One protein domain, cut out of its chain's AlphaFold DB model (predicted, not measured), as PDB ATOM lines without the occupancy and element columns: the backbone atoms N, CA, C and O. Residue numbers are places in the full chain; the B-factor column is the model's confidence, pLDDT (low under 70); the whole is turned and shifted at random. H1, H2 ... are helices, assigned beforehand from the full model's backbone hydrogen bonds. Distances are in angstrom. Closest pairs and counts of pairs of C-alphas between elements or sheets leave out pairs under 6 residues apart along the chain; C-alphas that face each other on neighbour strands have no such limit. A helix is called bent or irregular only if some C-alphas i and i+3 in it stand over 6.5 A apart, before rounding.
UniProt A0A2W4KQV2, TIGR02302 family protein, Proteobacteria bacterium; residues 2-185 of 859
ATOM      1  N   VAL A   2     226.395 207.488 335.943       37.00
ATOM      2  CA  VAL A   2     225.618 208.215 336.990       37.00
ATOM      3  C   VAL A   2     226.493 208.900 338.065       37.00
ATOM      4  O   VAL A   2     226.118 209.936 338.601       37.00
ATOM      5  N   SER A   3     227.693 208.380 338.348       44.91
ATOM      6  CA  SER A   3     228.633 208.977 339.315       44.91
ATOM      7  C   SER A   3     229.428 210.173 338.767       44.91
ATOM      8  O   SER A   3     229.846 211.037 339.532       44.91
ATOM      9  N   GLU A   4     229.614 210.265 337.447       47.53
ATOM     10  CA  GLU A   4     230.342 211.376 336.809       47.53
ATOM     11  C   GLU A   4     229.508 212.656 336.725       47.53
ATOM     12  O   GLU A   4     230.052 213.748 336.878       47.53
ATOM     13  N   SER A   5     228.185 212.554 336.557       48.00
ATOM     14  CA  SER A   5     227.317 213.733 336.495       48.00
ATOM     15  C   SER A   5     227.206 214.460 337.840       48.00
ATOM     16  O   SER A   5     227.146 215.687 337.861       48.00
ATOM     17  N   GLN A   6     227.247 213.743 338.971       48.41
ATOM     18  CA  GLN A   6     227.127 214.362 340.300       48.41
ATOM     19  C   GLN A   6     228.366 215.193 340.681       48.41
ATOM     20  O   GLN A   6     228.204 216.339 341.106       48.41
ATOM     21  N   ASN A   7     229.586 214.708 340.410       55.84
ATOM     22  CA  ASN A   7     230.824 215.455 340.694       55.84
ATOM     23  C   ASN A   7     230.912 216.786 339.927       55.84
ATOM     24  O   ASN A   7     231.381 217.785 340.466       55.84
ATOM     25  N   THR A   8     230.393 216.843 338.694       58.34
ATOM     26  CA  THR A   8     230.419 218.090 337.907       58.34
ATOM     27  C   THR A   8     229.534 219.203 338.483       58.34
ATOM     28  O   THR A   8     229.840 220.381 338.295       58.34
ATOM     29  N   SER A   9     228.467 218.859 339.216       59.84
ATOM     30  CA  SER A   9     227.563 219.845 339.827       59.84
ATOM     31  C   SER A   9     228.119 220.475 341.112       59.84
ATOM     32  O   SER A   9     227.982 221.686 341.303       59.84
ATOM     33  N   GLU A  10     228.810 219.704 341.961       64.19
ATOM     34  CA  GLU A  10     229.422 220.232 343.190       64.19
ATOM     35  C   GLU A  10     230.617 221.148 342.889       64.19
ATOM     36  O   GLU A  10     230.754 222.221 343.488       64.19
ATOM     37  N   GLU A  11     231.450 220.776 341.914       66.31
ATOM     38  CA  GLU A  11     232.604 221.576 341.491       66.31
ATOM     39  C   GLU A  11     232.178 222.916 340.865       66.31
ATOM     40  O   GLU A  11     232.768 223.961 341.168       66.31
ATOM     41  N   ALA A  12     231.100 222.919 340.071       66.44
ATOM     42  CA  ALA A  12     230.516 224.139 339.512       66.44
ATOM     43  C   ALA A  12     229.973 225.074 340.609       66.44
ATOM     44  O   ALA A  12     230.202 226.286 340.571       66.44
ATOM     45  N   TYR A  13     229.317 224.524 341.637       73.69
ATOM     46  CA  TYR A  13     228.779 225.313 342.748       73.69
ATOM     47  C   TYR A  13     229.889 225.910 343.628       73.69
ATOM     48  O   TYR A  13     229.814 227.070 344.054       73.69
ATOM     49  N   ALA A  14     230.958 225.144 343.871       74.38
ATOM     50  CA  ALA A  14     232.138 225.610 344.592       74.38
ATOM     51  C   ALA A  14     232.861 226.739 343.838       74.38
ATOM     52  O   ALA A  14     233.302 227.712 344.462       74.38
ATOM     53  N   PHE A  15     232.947 226.648 342.508       76.94
ATOM     54  CA  PHE A  15     233.513 227.697 341.663       76.94
ATOM     55  C   PHE A  15     232.650 228.967 341.663       76.94
ATOM     56  O   PHE A  15     233.164 230.049 341.948       76.94
ATOM     57  N   GLU A  16     231.333 228.853 341.485       81.25
ATOM     58  CA  GLU A  16     230.405 229.993 341.560       81.25
ATOM     59  C   GLU A  16     230.435 230.698 342.926       81.25
ATOM     60  O   GLU A  16     230.329 231.925 343.022       81.25
ATOM     61  N   ARG A  17     230.649 229.951 344.016       81.12
ATOM     62  CA  ARG A  17     230.865 230.547 345.343       81.12
ATOM     63  C   ARG A  17     232.161 231.362 345.395       81.12
ATOM     64  O   ARG A  17     232.161 232.466 345.939       81.12
ATOM     65  N   LYS A  18     233.254 230.857 344.813       82.12
ATOM     66  CA  LYS A  18     234.532 231.586 344.714       82.12
ATOM     67  C   LYS A  18     234.393 232.846 343.850       82.12
ATOM     68  O   LYS A  18     234.901 233.898 344.237       82.12
ATOM     69  N   VAL A  19     233.654 232.779 342.742       83.31
ATOM     70  CA  VAL A  19     233.356 233.934 341.878       83.31
ATOM     71  C   VAL A  19     232.535 234.983 342.630       83.31
ATOM     72  O   VAL A  19     232.908 236.155 342.625       83.31
ATOM     73  N   ARG A  20     231.486 234.590 343.365       84.19
ATOM     74  CA  ARG A  20     230.710 235.511 344.218       84.19
ATOM     75  C   ARG A  20     231.569 236.201 345.281       84.19
ATOM     76  O   ARG A  20     231.482 237.418 345.427       84.19
ATOM     77  N   LEU A  21     232.439 235.463 345.973       85.06
ATOM     78  CA  LEU A  21     233.368 236.042 346.953       85.06
ATOM     79  C   LEU A  21     234.375 237.007 346.303       85.06
ATOM     80  O   LEU A  21     234.676 238.054 346.868       85.06
ATOM     81  N   SER A  22     234.849 236.696 345.094       85.38
ATOM     82  CA  SER A  22     235.728 237.574 344.312       85.38
ATOM     83  C   SER A  22     235.017 238.861 343.868       85.38
ATOM     84  O   SER A  22     235.590 239.947 343.976       85.38
ATOM     85  N   ARG A  23     233.740 238.774 343.459       86.69
ATOM     86  CA  ARG A  23     232.894 239.943 343.145       86.69
ATOM     87  C   ARG A  23     232.686 240.830 344.368       86.69
ATOM     88  O   ARG A  23     232.852 242.040 344.260       86.69
ATOM     89  N   LEU A  24     232.387 240.242 345.528       85.62
ATOM     90  CA  LEU A  24     232.260 240.987 346.785       85.62
ATOM     91  C   LEU A  24     233.580 241.655 347.183       85.62
ATOM     92  O   LEU A  24     233.573 242.813 347.593       85.62
ATOM     93  N   ALA A  25     234.715 240.974 347.006       85.75
ATOM     94  CA  ALA A  25     236.028 241.551 347.274       85.75
ATOM     95  C   ALA A  25     236.344 242.737 346.343       85.75
ATOM     96  O   ALA A  25     236.829 243.761 346.816       85.75
ATOM     97  N   LEU A  26     236.040 242.638 345.043       85.06
ATOM     98  CA  LEU A  26     236.198 243.743 344.085       85.06
ATOM     99  C   LEU A  26     235.268 244.917 344.393       85.06
ATOM    100  O   LEU A  26     235.692 246.070 344.338       85.06
ATOM    101  N   PHE A  27     234.018 244.626 344.746       87.44
ATOM    102  CA  PHE A  27     233.054 245.648 345.129       87.44
ATOM    103  C   PHE A  27     233.523 246.378 346.389       87.44
ATOM    104  O   PHE A  27     233.547 247.604 346.408       87.44
ATOM    105  N   PHE A  28     233.993 245.642 347.399       86.44
ATOM    106  CA  PHE A  28     234.565 246.224 348.609       86.44
ATOM    107  C   PHE A  28     235.800 247.084 348.309       86.44
ATOM    108  O   PHE A  28     235.900 248.194 348.816       86.44
ATOM    109  N   GLU A  29     236.713 246.641 347.441       87.19
ATOM    110  CA  GLU A  29     237.876 247.445 347.030       87.19
ATOM    111  C   GLU A  29     237.499 248.731 346.281       87.19
ATOM    112  O   GLU A  29     238.205 249.734 346.389       87.19
ATOM    113  N   ALA A  30     236.391 248.727 345.537       84.56
ATOM    114  CA  ALA A  30     235.890 249.901 344.828       84.56
ATOM    115  C   ALA A  30     235.064 250.841 345.727       84.56
ATOM    116  O   ALA A  30     235.087 252.062 345.531       84.56
ATOM    117  N   LEU A  31     234.344 250.282 346.702       87.50
ATOM    118  CA  LEU A  31     233.489 250.998 347.645       87.50
ATOM    119  C   LEU A  31     234.301 251.634 348.777       87.50
ATOM    120  O   LEU A  31     234.090 252.804 349.092       87.50
ATOM    121  N   TRP A  32     235.255 250.898 349.353       87.31
ATOM    122  CA  TRP A  32     236.022 251.303 350.536       87.31
ATOM    123  C   TRP A  32     236.665 252.697 350.420       87.31
ATOM    124  O   TRP A  32     236.503 253.505 351.334       87.31
ATOM    125  N   PRO A  33     237.311 253.066 349.299       84.31
ATOM    126  CA  PRO A  33     237.919 254.388 349.171       84.31
ATOM    127  C   PRO A  33     236.898 255.525 349.066       84.31
ATOM    128  O   PRO A  33     237.188 256.646 349.470       84.31
ATOM    129  N   ARG A  34     235.706 255.250 348.518       86.44
ATOM    130  CA  ARG A  34     234.627 256.242 348.398       86.44
ATOM    131  C   ARG A  34     233.871 256.409 349.712       86.44
ATOM    132  O   ARG A  34     233.541 257.526 350.084       86.44
ATOM    133  N   LEU A  35     233.681 255.318 350.448       87.25
ATOM    134  CA  LEU A  35     233.126 255.332 351.800       87.25
ATOM    135  C   LEU A  35     233.994 256.176 352.745       87.25
ATOM    136  O   LEU A  35     233.484 256.866 353.622       87.25
ATOM    137  N   TRP A  36     235.304 256.210 352.503       86.56
ATOM    138  CA  TRP A  36     236.225 257.043 353.265       86.56
ATOM    139  C   TRP A  36     236.080 258.551 353.022       86.56
ATOM    140  O   TRP A  36     236.396 259.330 353.915       86.56
ATOM    141  N   LEU A  37     235.521 258.976 351.880       85.75
ATOM    142  CA  LEU A  37     235.128 260.376 351.680       85.75
ATOM    143  C   LEU A  37     233.952 260.751 352.585       85.75
ATOM    144  O   LEU A  37     233.979 261.811 353.200       85.75
ATOM    145  N   VAL A  38     232.961 259.861 352.716       88.88
ATOM    146  CA  VAL A  38     231.814 260.064 353.616       88.88
ATOM    147  C   VAL A  38     232.301 260.176 355.059       88.88
ATOM    148  O   VAL A  38     231.969 261.134 355.754       88.88
ATOM    149  N   ILE A  39     233.145 259.236 355.497       89.50
ATOM    150  CA  ILE A  39     233.676 259.261 356.863       89.50
ATOM    151  C   ILE A  39     234.579 260.481 357.084       89.50
ATOM    152  O   ILE A  39     234.504 261.092 358.144       89.50
ATOM    153  N   GLY A  40     235.360 260.897 356.084       89.00
ATOM    154  CA  GLY A  40     236.158 262.121 356.151       89.00
ATOM    155  C   GLY A  40     235.313 263.380 356.355       89.00
ATOM    156  O   GLY A  40     235.640 264.187 357.221       89.00
ATOM    157  N   VAL A  41     234.203 263.532 355.621       91.12
ATOM    158  CA  VAL A  41     233.282 264.676 355.775       91.12
ATOM    159  C   VAL A  41     232.622 264.673 357.154       91.12
ATOM    160  O   VAL A  41     232.606 265.703 357.824       91.12
ATOM    161  N   VAL A  42     232.126 263.518 357.608       91.56
ATOM    162  CA  VAL A  42     231.505 263.383 358.938       91.56
ATOM    163  C   VAL A  42     232.508 263.702 360.042       91.56
ATOM    164  O   VAL A  42     232.210 264.457 360.962       91.56
ATOM    165  N   ALA A  43     233.718 263.163 359.949       89.81
ATOM    166  CA  ALA A  43     234.732 263.361 360.968       89.81
ATOM    167  C   ALA A  43     235.288 264.802 360.959       89.81
ATOM    168  O   ALA A  43     235.565 265.346 362.024       89.81
ATOM    169  N   ALA A  44     235.361 265.465 359.798       91.12
ATOM    170  CA  ALA A  44     235.660 266.896 359.706       91.12
ATOM    171  C   ALA A  44     234.563 267.764 360.346       91.12
ATOM    172  O   ALA A  44     234.882 268.697 361.081       91.12
ATOM    173  N   PHE A  45     233.285 267.433 360.131       92.00
ATOM    174  CA  PHE A  45     232.167 268.105 360.801       92.00
ATOM    175  C   PHE A  45     232.264 267.960 362.325       92.00
ATOM    176  O   PHE A  45     232.181 268.952 363.043       92.00
ATOM    177  N   VAL A  46     232.517 266.746 362.827       91.50
ATOM    178  CA  VAL A  46     232.710 266.499 364.266       91.50
ATOM    179  C   VAL A  46     233.880 267.315 364.819       91.50
ATOM    180  O   VAL A  46     233.757 267.898 365.891       91.50
ATOM    181  N   LEU A  47     234.990 267.405 364.084       90.88
ATOM    182  CA  LEU A  47     236.166 268.175 364.487       90.88
ATOM    183  C   LEU A  47     235.840 269.671 364.614       90.88
ATOM    184  O   LEU A  47     236.155 270.278 365.637       90.88
ATOM    185  N   VAL A  48     235.153 270.245 363.623       90.06
ATOM    186  CA  VAL A  48     234.696 271.646 363.647       90.06
ATOM    187  C   VAL A  48     233.726 271.898 364.804       90.06
ATOM    188  O   VAL A  48     233.852 272.900 365.511       90.06
ATOM    189  N   SER A  49     232.803 270.966 365.044       90.25
ATOM    190  CA  SER A  49     231.859 271.037 366.159       90.25
ATOM    191  C   SER A  49     232.562 270.982 367.514       90.25
ATOM    192  O   SER A  49     232.315 271.830 368.367       90.25
ATOM    193  N   PHE A  50     233.506 270.059 367.713       89.94
ATOM    194  CA  PHE A  50     234.273 269.958 368.959       89.94
ATOM    195  C   PHE A  50     235.205 271.149 369.185       89.94
ATOM    196  O   PHE A  50     235.348 271.593 370.325       89.94
ATOM    197  N   ALA A  51     235.764 271.722 368.116       86.12
ATOM    198  CA  ALA A  51     236.520 272.969 368.180       86.12
ATOM    199  C   ALA A  51     235.656 274.174 368.607       86.12
ATOM    200  O   ALA A  51     236.203 275.185 369.035       86.12
ATOM    201  N   GLY A  52     234.323 274.063 368.546       84.75
ATOM    202  CA  GLY A  52     233.397 275.117 368.960       84.75
ATOM    203  C   GLY A  52     233.240 276.236 367.932       84.75
ATOM    204  O   GLY A  52     232.785 277.318 368.289       84.75
ATOM    205  N   LEU A  53     233.591 275.987 366.664       85.56
ATOM    206  CA  LEU A  53     233.587 277.011 365.618       85.56
ATOM    207  C   LEU A  53     232.196 277.648 365.438       85.56
ATOM    208  O   LEU A  53     232.103 278.848 365.219       85.56
ATOM    209  N   TRP A  54     231.121 276.870 365.604       84.81
ATOM    210  CA  TRP A  54     229.733 277.336 365.468       84.81
ATOM    211  C   TRP A  54     229.379 278.508 366.390       84.81
ATOM    212  O   TRP A  54     228.606 279.365 365.990       84.81
ATOM    213  N   LEU A  55     229.978 278.591 367.584       78.62
ATOM    214  CA  LEU A  55     229.697 279.674 368.535       78.62
ATOM    215  C   LEU A  55     230.299 281.016 368.095       78.62
ATOM    216  O   LEU A  55     229.964 282.052 368.649       78.62
ATOM    217  N   TRP A  56     231.247 281.002 367.157       79.94
ATOM    218  CA  TRP A  56     231.985 282.196 366.740       79.94
ATOM    219  C   TRP A  56     231.509 282.723 365.381       79.94
ATOM    220  O   TRP A  56     231.972 283.776 364.939       79.94
ATOM    221  N   LEU A  57     230.615 282.001 364.693       80.81
ATOM    222  CA  LEU A  57     230.100 282.419 363.394       80.81
ATOM    223  C   LEU A  57     228.832 283.276 363.541       80.81
ATOM    224  O   LEU A  57     227.910 282.889 364.254       80.81
ATOM    225  N   PRO A  58     228.722 284.392 362.794       81.69
ATOM    226  CA  PRO A  58     227.451 285.084 362.591       81.69
ATOM    227  C   PRO A  58     226.393 284.146 361.991       81.69
ATOM    228  O   PRO A  58     226.742 283.267 361.202       81.69
ATOM    229  N   SER A  59     225.107 284.382 362.269       78.00
ATOM    230  CA  SER A  59     223.988 283.511 361.850       78.00
ATOM    231  C   SER A  59     224.014 283.124 360.363       78.00
ATOM    232  O   SER A  59     223.912 281.949 360.022       78.00
ATOM    233  N   VAL A  60     224.260 284.085 359.468       83.88
ATOM    234  CA  VAL A  60     224.347 283.830 358.018       83.88
ATOM    235  C   VAL A  60     225.554 282.952 357.665       83.88
ATOM    236  O   VAL A  60     225.459 282.049 356.837       83.88
ATOM    237  N   ALA A  61     226.705 283.192 358.297       84.44
ATOM    238  CA  ALA A  61     227.905 282.398 358.058       84.44
ATOM    239  C   ALA A  61     227.739 280.970 358.606       84.44
ATOM    240  O   ALA A  61     228.183 280.015 357.967       84.44
ATOM    241  N   HIS A  62     227.064 280.821 359.751       85.31
ATOM    242  CA  HIS A  62     226.708 279.530 360.339       85.31
ATOM    243  C   HIS A  62     225.875 278.708 359.353       85.31
ATOM    244  O   HIS A  62     226.254 277.580 359.029       85.31
ATOM    245  N   GLU A  63     224.791 279.274 358.819       85.50
ATOM    246  CA  GLU A  63     223.921 278.597 357.848       85.50
ATOM    247  C   GLU A  63     224.672 278.183 356.576       85.50
ATOM    248  O   GLU A  63     224.515 277.053 356.104       85.50
ATOM    249  N   ILE A  64     225.543 279.050 356.049       90.06
ATOM    250  CA  ILE A  64     226.351 278.755 354.856       90.06
ATOM    251  C   ILE A  64     227.306 277.583 355.112       90.06
ATOM    252  O   ILE A  64     227.389 276.665 354.293       90.06
ATOM    253  N   VAL A  65     228.029 277.591 356.237       89.50
ATOM    254  CA  VAL A  65     228.993 276.529 356.566       89.50
ATOM    255  C   VAL A  65     228.276 275.202 356.824       89.50
ATOM    256  O   VAL A  65     228.721 274.163 356.330       89.50
ATOM    257  N   LEU A  66     227.136 275.221 357.518       90.69
ATOM    258  CA  LEU A  66     226.313 274.028 357.724       90.69
ATOM    259  C   LEU A  66     225.773 273.480 356.395       90.69
ATOM    260  O   LEU A  66     225.877 272.280 356.128       90.69
ATOM    261  N   GLY A  67     225.262 274.359 355.528       89.62
ATOM    262  CA  GLY A  67     224.807 274.007 354.184       89.62
ATOM    263  C   GLY A  67     225.921 273.397 353.327       89.62
ATOM    264  O   GLY A  67     225.695 272.398 352.641       89.62
ATOM    265  N   ALA A  68     227.144 273.926 353.415       92.31
ATOM    266  CA  ALA A  68     228.310 273.387 352.718       92.31
ATOM    267  C   ALA A  68     228.666 271.962 353.186       92.31
ATOM    268  O   ALA A  68     228.916 271.094 352.345       92.31
ATOM    269  N   PHE A  69     228.626 271.684 354.496       93.56
ATOM    270  CA  PHE A  69     228.802 270.323 355.022       93.56
ATOM    271  C   PHE A  69     227.696 269.374 354.549       93.56
ATOM    272  O   PHE A  69     227.988 268.241 354.163       93.56
ATOM    273  N   GLY A  70     226.442 269.839 354.510       90.75
ATOM    274  CA  GLY A  70     225.316 269.074 353.973       90.75
ATOM    275  C   GLY A  70     225.499 268.703 352.496       90.75
ATOM    276  O   GLY A  70     225.352 267.537 352.122       90.75
ATOM    277  N   LEU A  71     225.899 269.666 351.658       92.81
ATOM    278  CA  LEU A  71     226.188 269.437 350.237       92.81
ATOM    279  C   LEU A  71     227.380 268.493 350.029       92.81
ATOM    280  O   LEU A  71     227.309 267.591 349.192       92.81
ATOM    281  N   ALA A  72     228.456 268.657 350.804       91.75
ATOM    282  CA  ALA A  72     229.627 267.783 350.747       91.75
ATOM    283  C   ALA A  72     229.281 266.337 351.140       91.75
ATOM    284  O   ALA A  72     229.710 265.390 350.472       91.75
ATOM    285  N   LEU A  73     228.457 266.157 352.179       91.44
ATOM    286  CA  LEU A  73     227.977 264.846 352.602       91.44
ATOM    287  C   LEU A  73     227.153 264.191 351.489       91.44
ATOM    288  O   LEU A  73     227.424 263.049 351.115       91.44
ATOM    289  N   LEU A  74     226.213 264.928 350.896       91.31
ATOM    290  CA  LEU A  74     225.353 264.433 349.822       91.31
ATOM    291  C   LEU A  74     226.161 264.054 348.569       91.31
ATOM    292  O   LEU A  74     225.967 262.973 348.010       91.31
ATOM    293  N   ALA A  75     227.139 264.874 348.172       90.31
ATOM    294  CA  ALA A  75     228.052 264.565 347.071       90.31
ATOM    295  C   ALA A  75     228.893 263.303 347.344       90.31
ATOM    296  O   ALA A  75     229.039 262.450 346.462       90.31
ATOM    297  N   SER A  76     229.406 263.146 348.570       90.38
ATOM    298  CA  SER A  76     230.177 261.960 348.973       90.38
ATOM    299  C   SER A  76     229.327 260.682 348.970       90.38
ATOM    300  O   SER A  76     229.790 259.628 348.523       90.38
ATOM    301  N   LEU A  77     228.055 260.785 349.370       88.81
ATOM    302  CA  LEU A  77     227.105 259.679 349.368       88.81
ATOM    303  C   LEU A  77     226.760 259.256 347.934       88.81
ATOM    304  O   LEU A  77     226.832 258.071 347.612       88.81
ATOM    305  N   ILE A  78     226.477 260.215 347.042       88.56
ATOM    306  CA  ILE A  78     226.241 259.951 345.611       88.56
ATOM    307  C   ILE A  78     227.458 259.268 344.984       88.56
ATOM    308  O   ILE A  78     227.306 258.312 344.220       88.56
ATOM    309  N   ALA A  79     228.670 259.724 345.304       85.19
ATOM    310  CA  ALA A  79     229.889 259.097 344.807       85.19
ATOM    311  C   ALA A  79     230.006 257.633 345.267       85.19
ATOM    312  O   ALA A  79     230.373 256.774 344.462       85.19
ATOM    313  N   ALA A  80     229.664 257.331 346.524       86.50
ATOM    314  CA  ALA A  80     229.645 255.968 347.053       86.50
ATOM    315  C   ALA A  80     228.528 255.099 346.435       86.50
ATOM    316  O   ALA A  80     228.756 253.927 346.154       86.50
ATOM    317  N   LEU A  81     227.355 255.671 346.152       85.94
ATOM    318  CA  LEU A  81     226.232 254.979 345.504       85.94
ATOM    319  C   LEU A  81     226.483 254.680 344.016       85.94
ATOM    320  O   LEU A  81     226.001 253.677 343.502       85.94
ATOM    321  N   ARG A  82     227.275 255.505 343.318       86.31
ATOM    322  CA  ARG A  82     227.644 255.307 341.900       86.31
ATOM    323  C   ARG A  82     228.754 254.270 341.676       86.31
ATOM    324  O   ARG A  82     229.309 254.202 340.579       86.31
ATOM    325  N   VAL A  83     229.132 253.483 342.687       84.19
ATOM    326  CA  VAL A  83     230.114 252.401 342.517       84.19
ATOM    327  C   VAL A  83     229.502 251.328 341.608       84.19
ATOM    328  O   VAL A  83     228.512 250.711 342.001       84.19
ATOM    329  N   PRO A  84     230.063 251.071 340.410       82.50
ATOM    330  CA  PRO A  84     229.536 250.030 339.543       82.50
ATOM    331  C   PRO A  84     229.727 248.659 340.195       82.50
ATOM    332  O   PRO A  84     230.768 248.377 340.796       82.50
ATOM    333  N   TRP A  85     228.718 247.800 340.068       81.94
ATOM    334  CA  TRP A  85     228.807 246.430 340.550       81.94
ATOM    335  C   TRP A  85     229.746 245.615 339.639       81.94
ATOM    336  O   TRP A  85     229.522 245.605 338.426       81.94
ATOM    337  N   PRO A  86     230.769 244.919 340.172       86.00
ATOM    338  CA  PRO A  86     231.742 244.207 339.348       86.00
ATOM    339  C   PRO A  86     231.100 243.122 338.485       86.00
ATOM    340  O   PRO A  86     230.223 242.360 338.938       86.00
ATOM    341  N   SER A  87     231.578 243.021 337.248       83.88
ATOM    342  CA  SER A  87     231.161 241.980 336.311       83.88
ATOM    343  C   SER A  87     231.682 240.604 336.745       83.88
ATOM    344  O   SER A  87     232.616 240.473 337.543       83.88
ATOM    345  N   ARG A  88     231.039 239.542 336.245       81.06
ATOM    346  CA  ARG A  88     231.461 238.158 336.513       81.06
ATOM    347  C   ARG A  88     232.871 237.900 335.964       81.06
ATOM    348  O   ARG A  88     233.692 237.312 336.663       81.06
ATOM    349  N   ASP A  89     233.172 238.446 334.790       78.50
ATOM    350  CA  ASP A  89     234.451 238.265 334.099       78.50
ATOM    351  C   ASP A  89     235.615 238.930 334.838       78.50
ATOM    352  O   ASP A  89     236.692 238.351 334.958       78.50
ATOM    353  N   GLU A  90     235.402 240.114 335.422       80.69
ATOM    354  CA  GLU A  90     236.404 240.775 336.269       80.69
ATOM    355  C   GLU A  90     236.734 239.952 337.519       80.69
ATOM    356  O   GLU A  90     237.893 239.878 337.939       80.69
ATOM    357  N   ALA A  91     235.729 239.299 338.104       81.00
ATOM    358  CA  ALA A  91     235.916 238.446 339.269       81.00
ATOM    359  C   ALA A  91     236.649 237.145 338.935       81.00
ATOM    360  O   ALA A  91     237.490 236.715 339.732       81.00
ATOM    361  N   ILE A  92     236.386 236.557 337.767       80.25
ATOM    362  CA  ILE A  92     237.135 235.404 337.255       80.25
ATOM    363  C   ILE A  92     238.580 235.816 336.960       80.25
ATOM    364  O   ILE A  92     239.513 235.203 337.480       80.25
ATOM    365  N   ARG A  93     238.780 236.931 336.248       79.38
ATOM    366  CA  ARG A  93     240.104 237.494 335.939       79.38
ATOM    367  C   ARG A  93     240.926 237.764 337.199       79.38
ATOM    368  O   ARG A  93     242.128 237.505 337.225       79.38
ATOM    369  N   ARG A  94     240.297 238.255 338.270       80.00
ATOM    370  CA  ARG A  94     240.951 238.443 339.575       80.00
ATOM    371  C   ARG A  94     241.436 237.123 340.172       80.00
ATOM    372  O   ARG A  94     242.563 237.074 340.662       80.00
ATOM    373  N   ILE A  95     240.601 236.084 340.153       80.94
ATOM    374  CA  ILE A  95     240.942 234.757 340.688       80.94
ATOM    375  C   ILE A  95     242.118 234.156 339.905       80.94
ATOM    376  O   ILE A  95     243.034 233.603 340.515       80.94
ATOM    377  N   GLU A  96     242.136 234.323 338.580       78.69
ATOM    378  CA  GLU A  96     243.226 233.866 337.707       78.69
ATOM    379  C   GLU A  96     244.549 234.591 338.007       78.69
ATOM    380  O   GLU A  96     245.561 233.937 338.266       78.69
ATOM    381  N   ILE A  97     244.539 235.932 338.062       76.50
ATOM    382  CA  ILE A  97     245.735 236.739 338.369       76.50
ATOM    383  C   ILE A  97     246.287 236.395 339.760       76.50
ATOM    384  O   ILE A  97     247.499 236.300 339.944       76.50
ATOM    385  N   ARG A  98     245.412 236.205 340.755       77.00
ATOM    386  CA  ARG A  98     245.815 235.912 342.141       77.00
ATOM    387  C   ARG A  98     246.321 234.490 342.342       77.00
ATOM    388  O   ARG A  98     247.144 234.281 343.228       77.00
ATOM    389  N   SER A  99     245.835 233.534 341.555       74.69
ATOM    390  CA  SER A  99     246.231 232.126 341.675       74.69
ATOM    391  C   SER A  99     247.547 231.811 340.952       74.69
ATOM    392  O   SER A  99     248.068 230.714 341.123       74.69
ATOM    393  N   GLY A 100     248.102 232.754 340.177       67.44
ATOM    394  CA  GLY A 100     249.435 232.636 339.572       67.44
ATOM    395  C   GLY A 100     249.549 231.572 338.476       67.44
ATOM    396  O   GLY A 100     250.647 231.093 338.207       67.44
ATOM    397  N   ILE A 101     248.430 231.177 337.855       68.50
ATOM    398  CA  ILE A 101     248.402 230.113 336.844       68.50
ATOM    399  C   ILE A 101     248.671 230.715 335.449       68.50
ATOM    400  O   ILE A 101     247.963 231.642 335.051       68.50
ATOM    401  N   PRO A 102     249.643 230.194 334.674       60.19
ATOM    402  CA  PRO A 102     250.104 230.818 333.426       60.19
ATOM    403  C   PRO A 102     249.102 230.801 332.252       60.19
ATOM    404  O   PRO A 102     249.247 231.606 331.335       60.19
ATOM    405  N   HIS A 103     248.074 229.938 332.255       61.19
ATOM    406  CA  HIS A 103     247.227 229.680 331.072       61.19
ATOM    407  C   HIS A 103     245.705 229.721 331.329       61.19
ATOM    408  O   HIS A 103     245.019 228.749 331.041       61.19
ATOM    409  N   ARG A 104     245.184 230.836 331.869       63.88
ATOM    410  CA  ARG A 104     243.741 231.214 331.923       63.88
ATOM    411  C   ARG A 104     242.724 230.038 331.945       63.88
ATOM    412  O   ARG A 104     241.938 229.858 331.011       63.88
ATOM    413  N   PRO A 105     242.750 229.192 332.990       62.22
ATOM    414  CA  PRO A 105     241.995 227.937 333.011       62.22
ATOM    415  C   PRO A 105     240.489 228.113 333.260       62.22
ATOM    416  O   PRO A 105     239.726 227.185 333.024       62.22
ATOM    417  N   ALA A 106     240.043 229.268 333.769       62.69
ATOM    418  CA  ALA A 106     238.636 229.474 334.109       62.69
ATOM    419  C   ALA A 106     237.822 229.991 332.915       62.69
ATOM    420  O   ALA A 106     236.681 229.584 332.737       62.69
ATOM    421  N   SER A 107     238.432 230.818 332.063       63.78
ATOM    422  CA  SER A 107     237.826 231.269 330.801       63.78
ATOM    423  C   SER A 107     237.762 230.169 329.731       63.78
ATOM    424  O   SER A 107     236.834 230.157 328.935       63.78
ATOM    425  N   SER A 108     238.690 229.204 329.750       64.31
ATOM    426  CA  SER A 108     238.684 228.036 328.847       64.31
ATOM    427  C   SER A 108     237.711 226.923 329.261       64.31
ATOM    428  O   SER A 108     237.350 226.093 328.435       64.31
ATOM    429  N   TYR A 109     237.256 226.897 330.519       64.31
ATOM    430  CA  TYR A 109     236.265 225.920 330.992       64.31
ATOM    431  C   TYR A 109     234.841 226.216 330.493       64.31
ATOM    432  O   TYR A 109     234.032 225.299 330.362       64.31
ATOM    433  N   GLU A 110     234.533 227.484 330.218       62.72
ATOM    434  CA  GLU A 110     233.233 227.919 329.683       62.72
ATOM    435  C   GLU A 110     233.186 227.898 328.152       62.72
ATOM    436  O   GLU A 110     232.140 228.165 327.563       62.72
ATOM    437  N   ASP A 111     234.302 227.552 327.509       64.00
ATOM    438  CA  ASP A 111     234.385 227.442 326.063       64.00
ATOM    439  C   ASP A 111     233.639 226.181 325.602       64.00
ATOM    440  O   ASP A 111     233.910 225.067 326.059       64.00
ATOM    441  N   THR A 112     232.652 226.339 324.725       60.31
ATOM    442  CA  THR A 112     231.902 225.211 324.164       60.31
ATOM    443  C   THR A 112     232.492 224.847 322.815       60.31
ATOM    444  O   THR A 112     232.446 225.642 321.877       60.31
ATOM    445  N   VAL A 113     233.007 223.627 322.686       62.84
ATOM    446  CA  VAL A 113     233.500 223.137 321.399       62.84
ATOM    447  C   VAL A 113     232.336 223.010 320.415       62.84
ATOM    448  O   VAL A 113     231.438 222.190 320.596       62.84
ATOM    449  N   THR A 114     232.364 223.802 319.348       56.28
ATOM    450  CA  THR A 114     231.463 223.676 318.199       56.28
ATOM    451  C   THR A 114     232.009 222.596 317.257       56.28
ATOM    452  O   THR A 114     232.778 222.880 316.344       56.28
ATOM    453  N   LEU A 115     231.667 221.324 317.494       56.88
ATOM    454  CA  LEU A 115     232.027 220.212 316.599       56.88
ATOM    455  C   LEU A 115     230.784 219.462 316.107       56.88
ATOM    456  O   LEU A 115     229.895 219.138 316.891       56.88
ATOM    457  N   ALA A 116     230.767 219.182 314.799       51.31
ATOM    458  CA  ALA A 116     229.740 218.419 314.095       51.31
ATOM    459  C   ALA A 116     229.596 216.995 314.665       51.31
ATOM    460  O   ALA A 116     230.592 216.326 314.950       51.31
ATOM    461  N   GLU A 117     228.350 216.553 314.842       54.25
ATOM    462  CA  GLU A 117     227.977 215.259 315.422       54.25
ATOM    463  C   GLU A 117     228.707 214.088 314.736       54.25
ATOM    464  O   GLU A 117     228.569 213.885 313.531       54.25
ATOM    465  N   GLY A 118     229.478 213.295 315.501       59.16
ATOM    466  CA  GLY A 118     229.910 211.960 315.057       59.16
ATOM    467  C   GLY A 118     231.318 211.468 315.424       59.16
ATOM    468  O   GLY A 118     231.576 210.286 315.215       59.16
ATOM    469  N   ASN A 119     232.238 212.286 315.968       69.44
ATOM    470  CA  ASN A 119     233.602 211.810 316.279       69.44
ATOM    471  C   ASN A 119     233.830 211.509 317.784       69.44
ATOM    472  O   ASN A 119     234.078 212.438 318.563       69.44
ATOM    473  N   PRO A 120     233.833 210.226 318.207       71.56
ATOM    474  CA  PRO A 120     234.008 209.842 319.612       71.56
ATOM    475  C   PRO A 120     235.420 210.118 320.160       71.56
ATOM    476  O   PRO A 120     235.599 210.203 321.373       71.56
ATOM    477  N   VAL A 121     236.438 210.282 319.304       76.06
ATOM    478  CA  VAL A 121     237.820 210.552 319.746       76.06
ATOM    479  C   VAL A 121     237.972 212.000 320.210       76.06
ATOM    480  O   VAL A 121     238.530 212.254 321.279       76.06
ATOM    481  N   SER A 122     237.429 212.955 319.452       73.62
ATOM    482  CA  SER A 122     237.473 214.383 319.793       73.62
ATOM    483  C   SER A 122     236.698 214.689 321.077       73.62
ATOM    484  O   SER A 122     237.174 215.469 321.900       73.62
ATOM    485  N   GLN A 123     235.559 214.018 321.295       72.88
ATOM    486  CA  GLN A 123     234.798 214.118 322.546       72.88
ATOM    487  C   GLN A 123     235.622 213.630 323.747       72.88
ATOM    488  O   GLN A 123     235.687 214.315 324.763       72.88
ATOM    489  N   ARG A 124     236.357 212.521 323.607       76.19
ATOM    490  CA  ARG A 124     237.190 211.969 324.690       76.19
ATOM    491  C   ARG A 124     238.402 212.846 325.030       76.19
ATOM    492  O   ARG A 124     238.796 212.947 326.194       76.19
ATOM    493  N   ILE A 125     238.996 213.500 324.028       79.94
ATOM    494  CA  ILE A 125     240.071 214.490 324.230       79.94
ATOM    495  C   ILE A 125     239.522 215.731 324.943       79.94
ATOM    496  O   ILE A 125     240.156 216.242 325.866       79.94
ATOM    497  N   TRP A 126     238.325 216.190 324.569       77.62
ATOM    498  CA  TRP A 126     237.660 217.301 325.246       77.62
ATOM    499  C   TRP A 126     237.299 216.969 326.700       77.62
ATOM    500  O   TRP A 126     237.585 217.756 327.598       77.62
ATOM    501  N   GLU A 127     236.772 215.775 326.968       74.94
ATOM    502  CA  GLU A 127     236.474 215.299 328.326       74.94
ATOM    503  C   GLU A 127     237.737 215.205 329.193       74.94
ATOM    504  O   GLU A 127     237.744 215.657 330.339       74.94
ATOM    505  N   THR A 128     238.843 214.688 328.646       77.75
ATOM    506  CA  THR A 128     240.126 214.633 329.368       77.75
ATOM    507  C   THR A 128     240.752 216.014 329.573       77.75
ATOM    508  O   THR A 128     241.353 216.258 330.625       77.75
ATOM    509  N   HIS A 129     240.586 216.941 328.626       75.56
ATOM    510  CA  HIS A 129     240.971 218.343 328.793       75.56
ATOM    511  C   HIS A 129     240.140 219.022 329.892       75.56
ATOM    512  O   HIS A 129     240.701 219.637 330.800       75.56
ATOM    513  N   ARG A 130     238.819 218.816 329.890       71.69
ATOM    514  CA  ARG A 130     237.884 219.334 330.896       71.69
ATOM    515  C   ARG A 130     238.164 218.772 332.291       71.69
ATOM    516  O   ARG A 130     238.173 219.533 333.253       71.69
ATOM    517  N   ALA A 131     238.510 217.489 332.411       71.12
ATOM    518  CA  ALA A 131     238.939 216.884 333.677       71.12
ATOM    519  C   ALA A 131     240.270 217.469 334.195       71.12
ATOM    520  O   ALA A 131     240.470 217.615 335.404       71.12
ATOM    521  N   ARG A 132     241.190 217.838 333.293       72.56
ATOM    522  CA  ARG A 132     242.449 218.510 333.652       72.56
ATOM    523  C   ARG A 132     242.206 219.954 334.107       72.56
ATOM    524  O   ARG A 132     242.805 220.377 335.095       72.56
ATOM    525  N   LEU A 133     241.298 220.673 333.444       69.88
ATOM    526  CA  LEU A 133     240.865 222.018 333.836       69.88
ATOM    527  C   LEU A 133     240.115 222.018 335.177       69.88
ATOM    528  O   LEU A 133     240.397 222.866 336.020       69.88
ATOM    529  N   ALA A 134     239.250 221.032 335.434       68.12
ATOM    530  CA  ALA A 134     238.520 220.889 336.699       68.12
ATOM    531  C   ALA A 134     239.457 220.781 337.917       68.12
ATOM    532  O   ALA A 134     239.291 221.489 338.915       68.12
ATOM    533  N   ARG A 135     240.535 219.989 337.811       70.62
ATOM    534  CA  ARG A 135     241.558 219.895 338.871       70.62
ATOM    535  C   ARG A 135     242.293 221.219 339.107       70.62
ATOM    536  O   ARG A 135     242.628 221.539 340.246       70.62
ATOM    537  N   LEU A 136     242.515 222.011 338.056       70.31
ATOM    538  CA  LEU A 136     243.112 223.347 338.173       70.31
ATOM    539  C   LEU A 136     242.136 224.355 338.807       70.31
ATOM    540  O   LEU A 136     242.561 225.152 339.645       70.31
ATOM    541  N   LEU A 137     240.836 224.272 338.503       69.00
ATOM    542  CA  LEU A 137     239.775 225.093 339.110       69.00
ATOM    543  C   LEU A 137     239.654 224.868 340.630       69.00
ATOM    544  O   LEU A 137     239.473 225.825 341.397       69.00
ATOM    545  N   ALA A 138     239.831 223.627 341.094       66.69
ATOM    546  CA  ALA A 138     239.845 223.307 342.523       66.69
ATOM    547  C   ALA A 138     240.957 224.066 343.279       66.69
ATOM    548  O   ALA A 138     240.722 224.566 344.386       66.69
ATOM    549  N   SER A 139     242.124 224.248 342.646       70.88
ATOM    550  CA  SER A 139     243.298 224.923 343.223       70.88
ATOM    551  C   SER A 139     243.217 226.460 343.263       70.88
ATOM    552  O   SER A 139     244.032 227.101 343.929       70.88
ATOM    553  N   LEU A 140     242.214 227.066 342.610       73.88
ATOM    554  CA  LEU A 140     242.062 228.522 342.544       73.88
ATOM    555  C   LEU A 140     241.742 229.146 343.908       73.88
ATOM    556  O   LEU A 140     240.846 228.685 344.631       73.88
ATOM    557  N   ARG A 141     242.426 230.251 344.226       75.12
ATOM    558  CA  ARG A 141     242.260 231.030 345.461       75.12
ATOM    559  C   ARG A 141     241.692 232.417 345.145       75.12
ATOM    560  O   ARG A 141     242.184 233.111 344.264       75.12
ATOM    561  N   VAL A 142     240.678 232.842 345.901       75.56
ATOM    562  CA  VAL A 142     240.040 234.169 345.748       75.56
ATOM    563  C   VAL A 142     240.922 235.300 346.298       75.56
ATOM    564  O   VAL A 142     240.986 236.382 345.713       75.56
ATOM    565  N   GLY A 143     241.647 235.029 347.392       76.06
ATOM    566  CA  GLY A 143     242.462 236.009 348.119       76.06
ATOM    567  C   GLY A 143     241.627 237.058 348.882       76.06
ATOM    568  O   GLY A 143     240.484 237.323 348.509       76.06
ATOM    569  N   PRO A 144     242.161 237.667 349.957       80.88
ATOM    570  CA  PRO A 144     241.461 238.726 350.683       80.88
ATOM    571  C   PRO A 144     241.350 240.017 349.846       80.88
ATOM    572  O   PRO A 144     242.173 240.243 348.946       80.88
ATOM    573  N   PRO A 145     240.359 240.887 350.125       80.62
ATOM    574  CA  PRO A 145     240.306 242.218 349.537       80.62
ATOM    575  C   PRO A 145     241.509 243.059 349.992       80.62
ATOM    576  O   PRO A 145     241.888 243.064 351.159       80.62
ATOM    577  N   GLN A 146     242.105 243.792 349.059       80.19
ATOM    578  CA  GLN A 146     243.201 244.728 349.263       80.19
ATOM    579  C   GLN A 146     242.756 246.106 348.759       80.19
ATOM    580  O   GLN A 146     243.039 246.453 347.613       80.19
ATOM    581  N   PRO A 147     242.080 246.919 349.589       71.12
ATOM    582  CA  PRO A 147     241.534 248.211 349.164       71.12
ATOM    583  C   PRO A 147     242.575 249.291 348.794       71.12
ATOM    584  O   PRO A 147     242.190 250.433 348.574       71.12
ATOM    585  N   ARG A 148     243.874 248.953 348.699       75.62
ATOM    586  CA  ARG A 148     244.994 249.786 348.197       75.62
ATOM    587  C   ARG A 148     244.886 251.283 348.531       75.62
ATOM    588  O   ARG A 148     245.025 252.155 347.672       75.62
ATOM    589  N   MET A 149     244.602 251.569 349.802       72.50
ATOM    590  CA  MET A 149     244.466 252.939 350.305       72.50
ATOM    591  C   MET A 149     245.813 253.654 350.434       72.50
ATOM    592  O   MET A 149     245.847 254.876 350.430       72.50
ATOM    593  N   ASP A 150     246.906 252.894 350.479       73.62
ATOM    594  CA  ASP A 150     248.295 253.359 350.414       73.62
ATOM    595  C   ASP A 150     248.560 254.262 349.200       73.62
ATOM    596  O   ASP A 150     249.295 255.237 349.301       73.62
ATOM    597  N   ARG A 151     247.911 253.993 348.060       77.44
ATOM    598  CA  ARG A 151     248.073 254.803 346.841       77.44
ATOM    599  C   ARG A 151     247.242 256.083 346.817       77.44
ATOM    600  O   ARG A 151     247.564 256.986 346.053       77.44
ATOM    601  N   ARG A 152     246.143 256.140 347.575       74.75
ATOM    602  CA  ARG A 152     245.217 257.290 347.596       74.75
ATOM    603  C   ARG A 152     245.454 258.229 348.773       74.75
ATOM    604  O   ARG A 152     245.050 259.381 348.693       74.75
ATOM    605  N   ASP A 153     246.106 257.752 349.825       80.06
ATOM    606  CA  ASP A 153     246.458 258.537 351.006       80.06
ATOM    607  C   ASP A 153     247.932 258.293 351.394       80.06
ATOM    608  O   ASP A 153     248.206 257.554 352.344       80.06
ATOM    609  N   PRO A 154     248.896 258.868 350.642       79.81
ATOM    610  CA  PRO A 154     250.324 258.664 350.891       79.81
ATOM    611  C   PRO A 154     250.810 259.330 352.187       79.81
ATOM    612  O   PRO A 154     251.773 258.861 352.785       79.81
ATOM    613  N   PHE A 155     250.137 260.394 352.641       81.19
ATOM    614  CA  PHE A 155     250.478 261.135 353.864       81.19
ATOM    615  C   PHE A 155     249.719 260.647 355.110       81.19
ATOM    616  O   PHE A 155     249.866 261.232 356.179       81.19
ATOM    617  N   ALA A 156     248.908 259.589 354.990       83.25
ATOM    618  CA  ALA A 156     248.070 259.055 356.066       83.25
ATOM    619  C   ALA A 156     247.155 260.109 356.730       83.25
ATOM    620  O   ALA A 156     246.880 260.036 357.932       83.25
ATOM    621  N   VAL A 157     246.630 261.060 355.945       83.50
ATOM    622  CA  VAL A 157     245.740 262.143 356.405       83.50
ATOM    623  C   VAL A 157     244.534 261.581 357.158       83.50
ATOM    624  O   VAL A 157     244.068 262.166 358.132       83.50
ATOM    625  N   ARG A 158     244.059 260.390 356.782       84.69
ATOM    626  CA  ARG A 158     242.969 259.718 357.499       84.69
ATOM    627  C   ARG A 158     243.292 259.344 358.943       84.69
ATOM    628  O   ARG A 158     242.407 259.379 359.793       84.69
ATOM    629  N   ALA A 159     244.530 258.927 359.201       84.25
ATOM    630  CA  ALA A 159     244.961 258.516 360.530       84.25
ATOM    631  C   ALA A 159     245.100 259.749 361.423       84.25
ATOM    632  O   ALA A 159     244.644 259.722 362.562       84.25
ATOM    633  N   LEU A 160     245.626 260.847 360.863       88.06
ATOM    634  CA  LEU A 160     245.651 262.157 361.510       88.06
ATOM    635  C   LEU A 160     244.235 262.616 361.890       88.06
ATOM    636  O   LEU A 160     244.002 262.987 363.033       88.06
ATOM    637  N   LEU A 161     243.281 262.532 360.959       87.38
ATOM    638  CA  LEU A 161     241.903 262.970 361.184       87.38
ATOM    639  C   LEU A 161     241.237 262.179 362.326       87.38
ATOM    640  O   LEU A 161     240.697 262.778 363.254       87.38
ATOM    641  N   MET A 162     241.344 260.845 362.315       87.38
ATOM    642  CA  MET A 162     240.815 260.004 363.400       87.38
ATOM    643  C   MET A 162     241.495 260.302 364.742       87.38
ATOM    644  O   MET A 162     240.820 260.365 365.767       87.38
ATOM    645  N   LEU A 163     242.812 260.530 364.743       90.75
ATOM    646  CA  LEU A 163     243.559 260.894 365.945       90.75
ATOM    647  C   LEU A 163     243.106 262.249 366.512       90.75
ATOM    648  O   LEU A 163     242.883 262.350 367.716       90.75
ATOM    649  N   CYS A 164     242.894 263.259 365.665       89.50
ATOM    650  CA  CYS A 164     242.376 264.563 366.084       89.50
ATOM    651  C   CYS A 164     240.973 264.464 366.692       89.50
ATOM    652  O   CYS A 164     240.715 265.089 367.717       89.50
ATOM    653  N   VAL A 165     240.081 263.661 366.101       89.50
ATOM    654  CA  VAL A 165     238.728 263.450 366.642       89.50
ATOM    655  C   VAL A 165     238.782 262.787 368.019       89.50
ATOM    656  O   VAL A 165     238.119 263.261 368.937       89.50
ATOM    657  N   VAL A 166     239.592 261.737 368.195       89.75
ATOM    658  CA  VAL A 166     239.745 261.051 369.494       89.75
ATOM    659  C   VAL A 166     240.347 261.982 370.550       89.75
ATOM    660  O   VAL A 166     239.875 262.011 371.686       89.75
ATOM    661  N   LEU A 167     241.356 262.772 370.179       90.94
ATOM    662  CA  LEU A 167     242.016 263.704 371.093       90.94
ATOM    663  C   LEU A 167     241.074 264.835 371.530       90.94
ATOM    664  O   LEU A 167     240.993 265.137 372.720       90.94
ATOM    665  N   LEU A 168     240.316 265.418 370.596       86.31
ATOM    666  CA  LEU A 168     239.319 266.445 370.912       86.31
ATOM    667  C   LEU A 168     238.146 265.887 371.718       86.31
ATOM    668  O   LEU A 168     237.670 266.571 372.617       86.31
ATOM    669  N   LEU A 169     237.712 264.651 371.458       87.81
ATOM    670  CA  LEU A 169     236.676 264.000 372.261       87.81
ATOM    671  C   LEU A 169     237.097 263.900 373.737       87.81
ATOM    672  O   LEU A 169     236.305 264.215 374.620       87.81
ATOM    673  N   GLY A 170     238.351 263.517 374.002       85.75
ATOM    674  CA  GLY A 170     238.895 263.463 375.361       85.75
ATOM    675  C   GLY A 170     239.033 264.840 376.021       85.75
ATOM    676  O   GLY A 170     238.794 264.967 377.218       85.75
ATOM    677  N   LEU A 171     239.383 265.872 375.246       88.06
ATOM    678  CA  LEU A 171     239.575 267.239 375.746       88.06
ATOM    679  C   LEU A 171     238.241 267.936 376.065       88.06
ATOM    680  O   LEU A 171     238.140 268.671 377.041       88.06
ATOM    681  N   VAL A 172     237.213 267.694 375.251       84.06
ATOM    682  CA  VAL A 172     235.880 268.299 375.392       84.06
ATOM    683  C   VAL A 172     235.037 267.603 376.476       84.06
ATOM    684  O   VAL A 172     234.195 268.251 377.107       84.06
ATOM    685  N   GLY A 173     235.274 266.310 376.724       83.81
ATOM    686  CA  GLY A 173     234.659 265.558 377.821       83.81
ATOM    687  C   GLY A 173     233.127 265.584 377.781       83.81
ATOM    688  O   GLY A 173     232.517 265.277 376.758       83.81
ATOM    689  N   ASP A 174     232.507 265.983 378.894       79.06
ATOM    690  CA  ASP A 174     231.045 265.976 379.070       79.06
ATOM    691  C   ASP A 174     230.311 266.974 378.155       79.06
ATOM    692  O   ASP A 174     229.164 266.754 377.766       79.06
ATOM    693  N   SER A 175     230.999 268.029 377.703       80.00
ATOM    694  CA  SER A 175     230.428 269.038 376.796       80.00
ATOM    695  C   SER A 175     230.372 268.595 375.324       80.00
ATOM    696  O   SER A 175     229.915 269.346 374.458       80.00
ATOM    697  N   ALA A 176     230.812 267.370 375.004       80.81
ATOM    698  CA  ALA A 176     230.904 266.881 373.625       80.81
ATOM    699  C   ALA A 176     229.533 266.767 372.950       80.81
ATOM    700  O   ALA A 176     229.405 267.043 371.756       80.81
ATOM    701  N   LYS A 177     228.498 266.407 373.721       83.25
ATOM    702  CA  LYS A 177     227.118 266.347 373.225       83.25
ATOM    703  C   LYS A 177     226.615 267.741 372.855       83.25
ATOM    704  O   LYS A 177     226.175 267.939 371.725       83.25
ATOM    705  N   ASP A 178     226.753 268.713 373.752       79.31
ATOM    706  CA  ASP A 178     226.283 270.082 373.512       79.31
ATOM    707  C   ASP A 178     226.990 270.747 372.331       79.31
ATOM    708  O   ASP A 178     226.338 271.371 371.494       79.31
ATOM    709  N   ARG A 179     228.308 270.552 372.192       83.44
ATOM    710  CA  ARG A 179     229.079 271.096 371.063       83.44
ATOM    711  C   ARG A 179     228.701 270.483 369.717       83.44
ATOM    712  O   ARG A 179     228.746 271.174 368.702       83.44
ATOM    713  N   LEU A 180     228.309 269.209 369.692       85.44
ATOM    714  CA  LEU A 180     227.818 268.561 368.476       85.44
ATOM    715  C   LEU A 180     226.439 269.100 368.070       85.44
ATOM    716  O   LEU A 180     226.198 269.333 366.886       85.44
ATOM    717  N   PHE A 181     225.552 269.329 369.043       83.44
ATOM    718  CA  PHE A 181     224.210 269.859 368.794       83.44
ATOM    719  C   PHE A 181     224.171 271.376 368.565       83.44
ATOM    720  O   PHE A 181     223.203 271.867 367.985       83.44
ATOM    721  N   ALA A 182     225.221 272.114 368.938       80.38
ATOM    722  CA  ALA A 182     225.336 273.554 368.693       80.38
ATOM    723  C   ALA A 182     225.186 273.926 367.205       80.38
ATOM    724  O   ALA A 182     224.618 274.967 366.890       80.38
ATOM    725  N   ALA A 183     225.603 273.047 366.287       81.06
ATOM    726  CA  ALA A 183     225.457 273.253 364.845       81.06
ATOM    727  C   ALA A 183     223.992 273.399 364.380       81.06
ATOM    728  O   ALA A 183     223.751 273.982 363.328       81.06
ATOM    729  N   PHE A 184     223.021 272.897 365.153       84.12
ATOM    730  CA  PHE A 184     221.593 272.894 364.808       84.12
ATOM    731  C   PHE A 184     220.765 273.911 365.611       84.12
ATOM    732  O   PHE A 184     219.536 273.896 365.537       84.12
ATOM    733  N   ARG A 185     221.409 274.780 366.402       76.62
ATOM    734  CA  ARG A 185     220.737 275.857 367.144       76.62
ATOM    735  C   ARG A 185     220.767 277.135 366.302       76.62
ATOM    736  O   ARG A 185     221.824 277.721 366.124       76.62
TER     737      ARG A 185
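AT A GLANCE: This is residues 2 to 185 of the 859 residues of the protein "TIGR02302 family protein" of Proteobacteria bacterium (UniProt A0A2W4KQV2). Picture a long rod built along one long bent helix, H1, with H3 and H6a packed along either side of its second arm, H1b, and H6b folded across that end. Toward the other end H4 crosses the first arm, H1a, and H5 slants in from away to meet H1a with its last residues, 134 to 138; the first residues of H1, 2 to 7, stick out, and so do residues 116 to 121. The printed part has 184 residues with six named helices, H1 to H6 in order, and no named strand: its class is all helix. It is extended, with a radius of gyration of the C-alphas of 26.8 A and spans of 87 by 31 by 29 A.

HOW THE PARTS SIT: Start at H1, residues 2 to 51, the hub, touching four other helices. By its hydrogen bonds it was assigned as one helix, but it is bent: C-alphas 30 and 33 are 6.6 A apart, and H1a, residues 2 to 30, and H1b, residues 33 to 51, stand at a steep tilt of 37 degrees, only just past shallow. H2, residues 53 to 56, is close to H1b but not clearly touching, at 7.8 A between the closest C-alphas, Val 48 and Trp 54. H3, residues 59 to 81, touches H1b at a shallow tilt of 20 degrees, opposite ways, closest at C-alphas 80 and 34, 5.2 A. H4, residues 88 to 99, touches residues 19 to 26 of H1a, about perpendicular at 87 degrees, closest at C-alphas 91 and 22, 5.1 A. H5, residues 120 to 138, touches residues 11 to 15 of H1a at a steep tilt of 46 degrees, the same way, closest at C-alphas 137 and 15, 7.2 A. H6, residues 157 to 184, also assigned as one helix by its hydrogen bonds, is bent, with C-alphas 171 and 174 9.2 A apart. Its arm H6a, residues 157 to 171, touches H1b at a shallow tilt of 31 degrees, closest at C-alphas 165 and 47, 5.8 A. H6b, residues 174 to 184, irregular with C-alphas 174 and 177 7.1 A apart, touches residues 46 to 50 of H1b, about perpendicular at 73 degrees, closest at C-alphas 180 and 49, 5.3 A. Every O i to N i+4 pair is within hydrogen-bond range in H3, H4, H5 and H6a, against 20 of 25 in H1a, 13 of 15 in H1b and 4 of 7 in H6b; H2 is too short for one.

IN THESE COORDINATES: Find C-alpha 2 at (225.618, 208.215, 336.990); from there H1a runs 43.6 A, and H1b adds its own 26.6 A. H3 spans 33.0 A and H5 27.2 A. H6b ends at C-alpha 184, (221.593, 272.894, 364.808).

THE WHOLE: The C-alphas of Pro 58 and Gly 118 are the two farthest apart, 87.3 A. The printed part has no cut; the links H4 to H5 and H5 to H6 are long. Confidence is low, under 70, at residues 2 to 12, 100 to 119, 133 to 134 and 137 to 138.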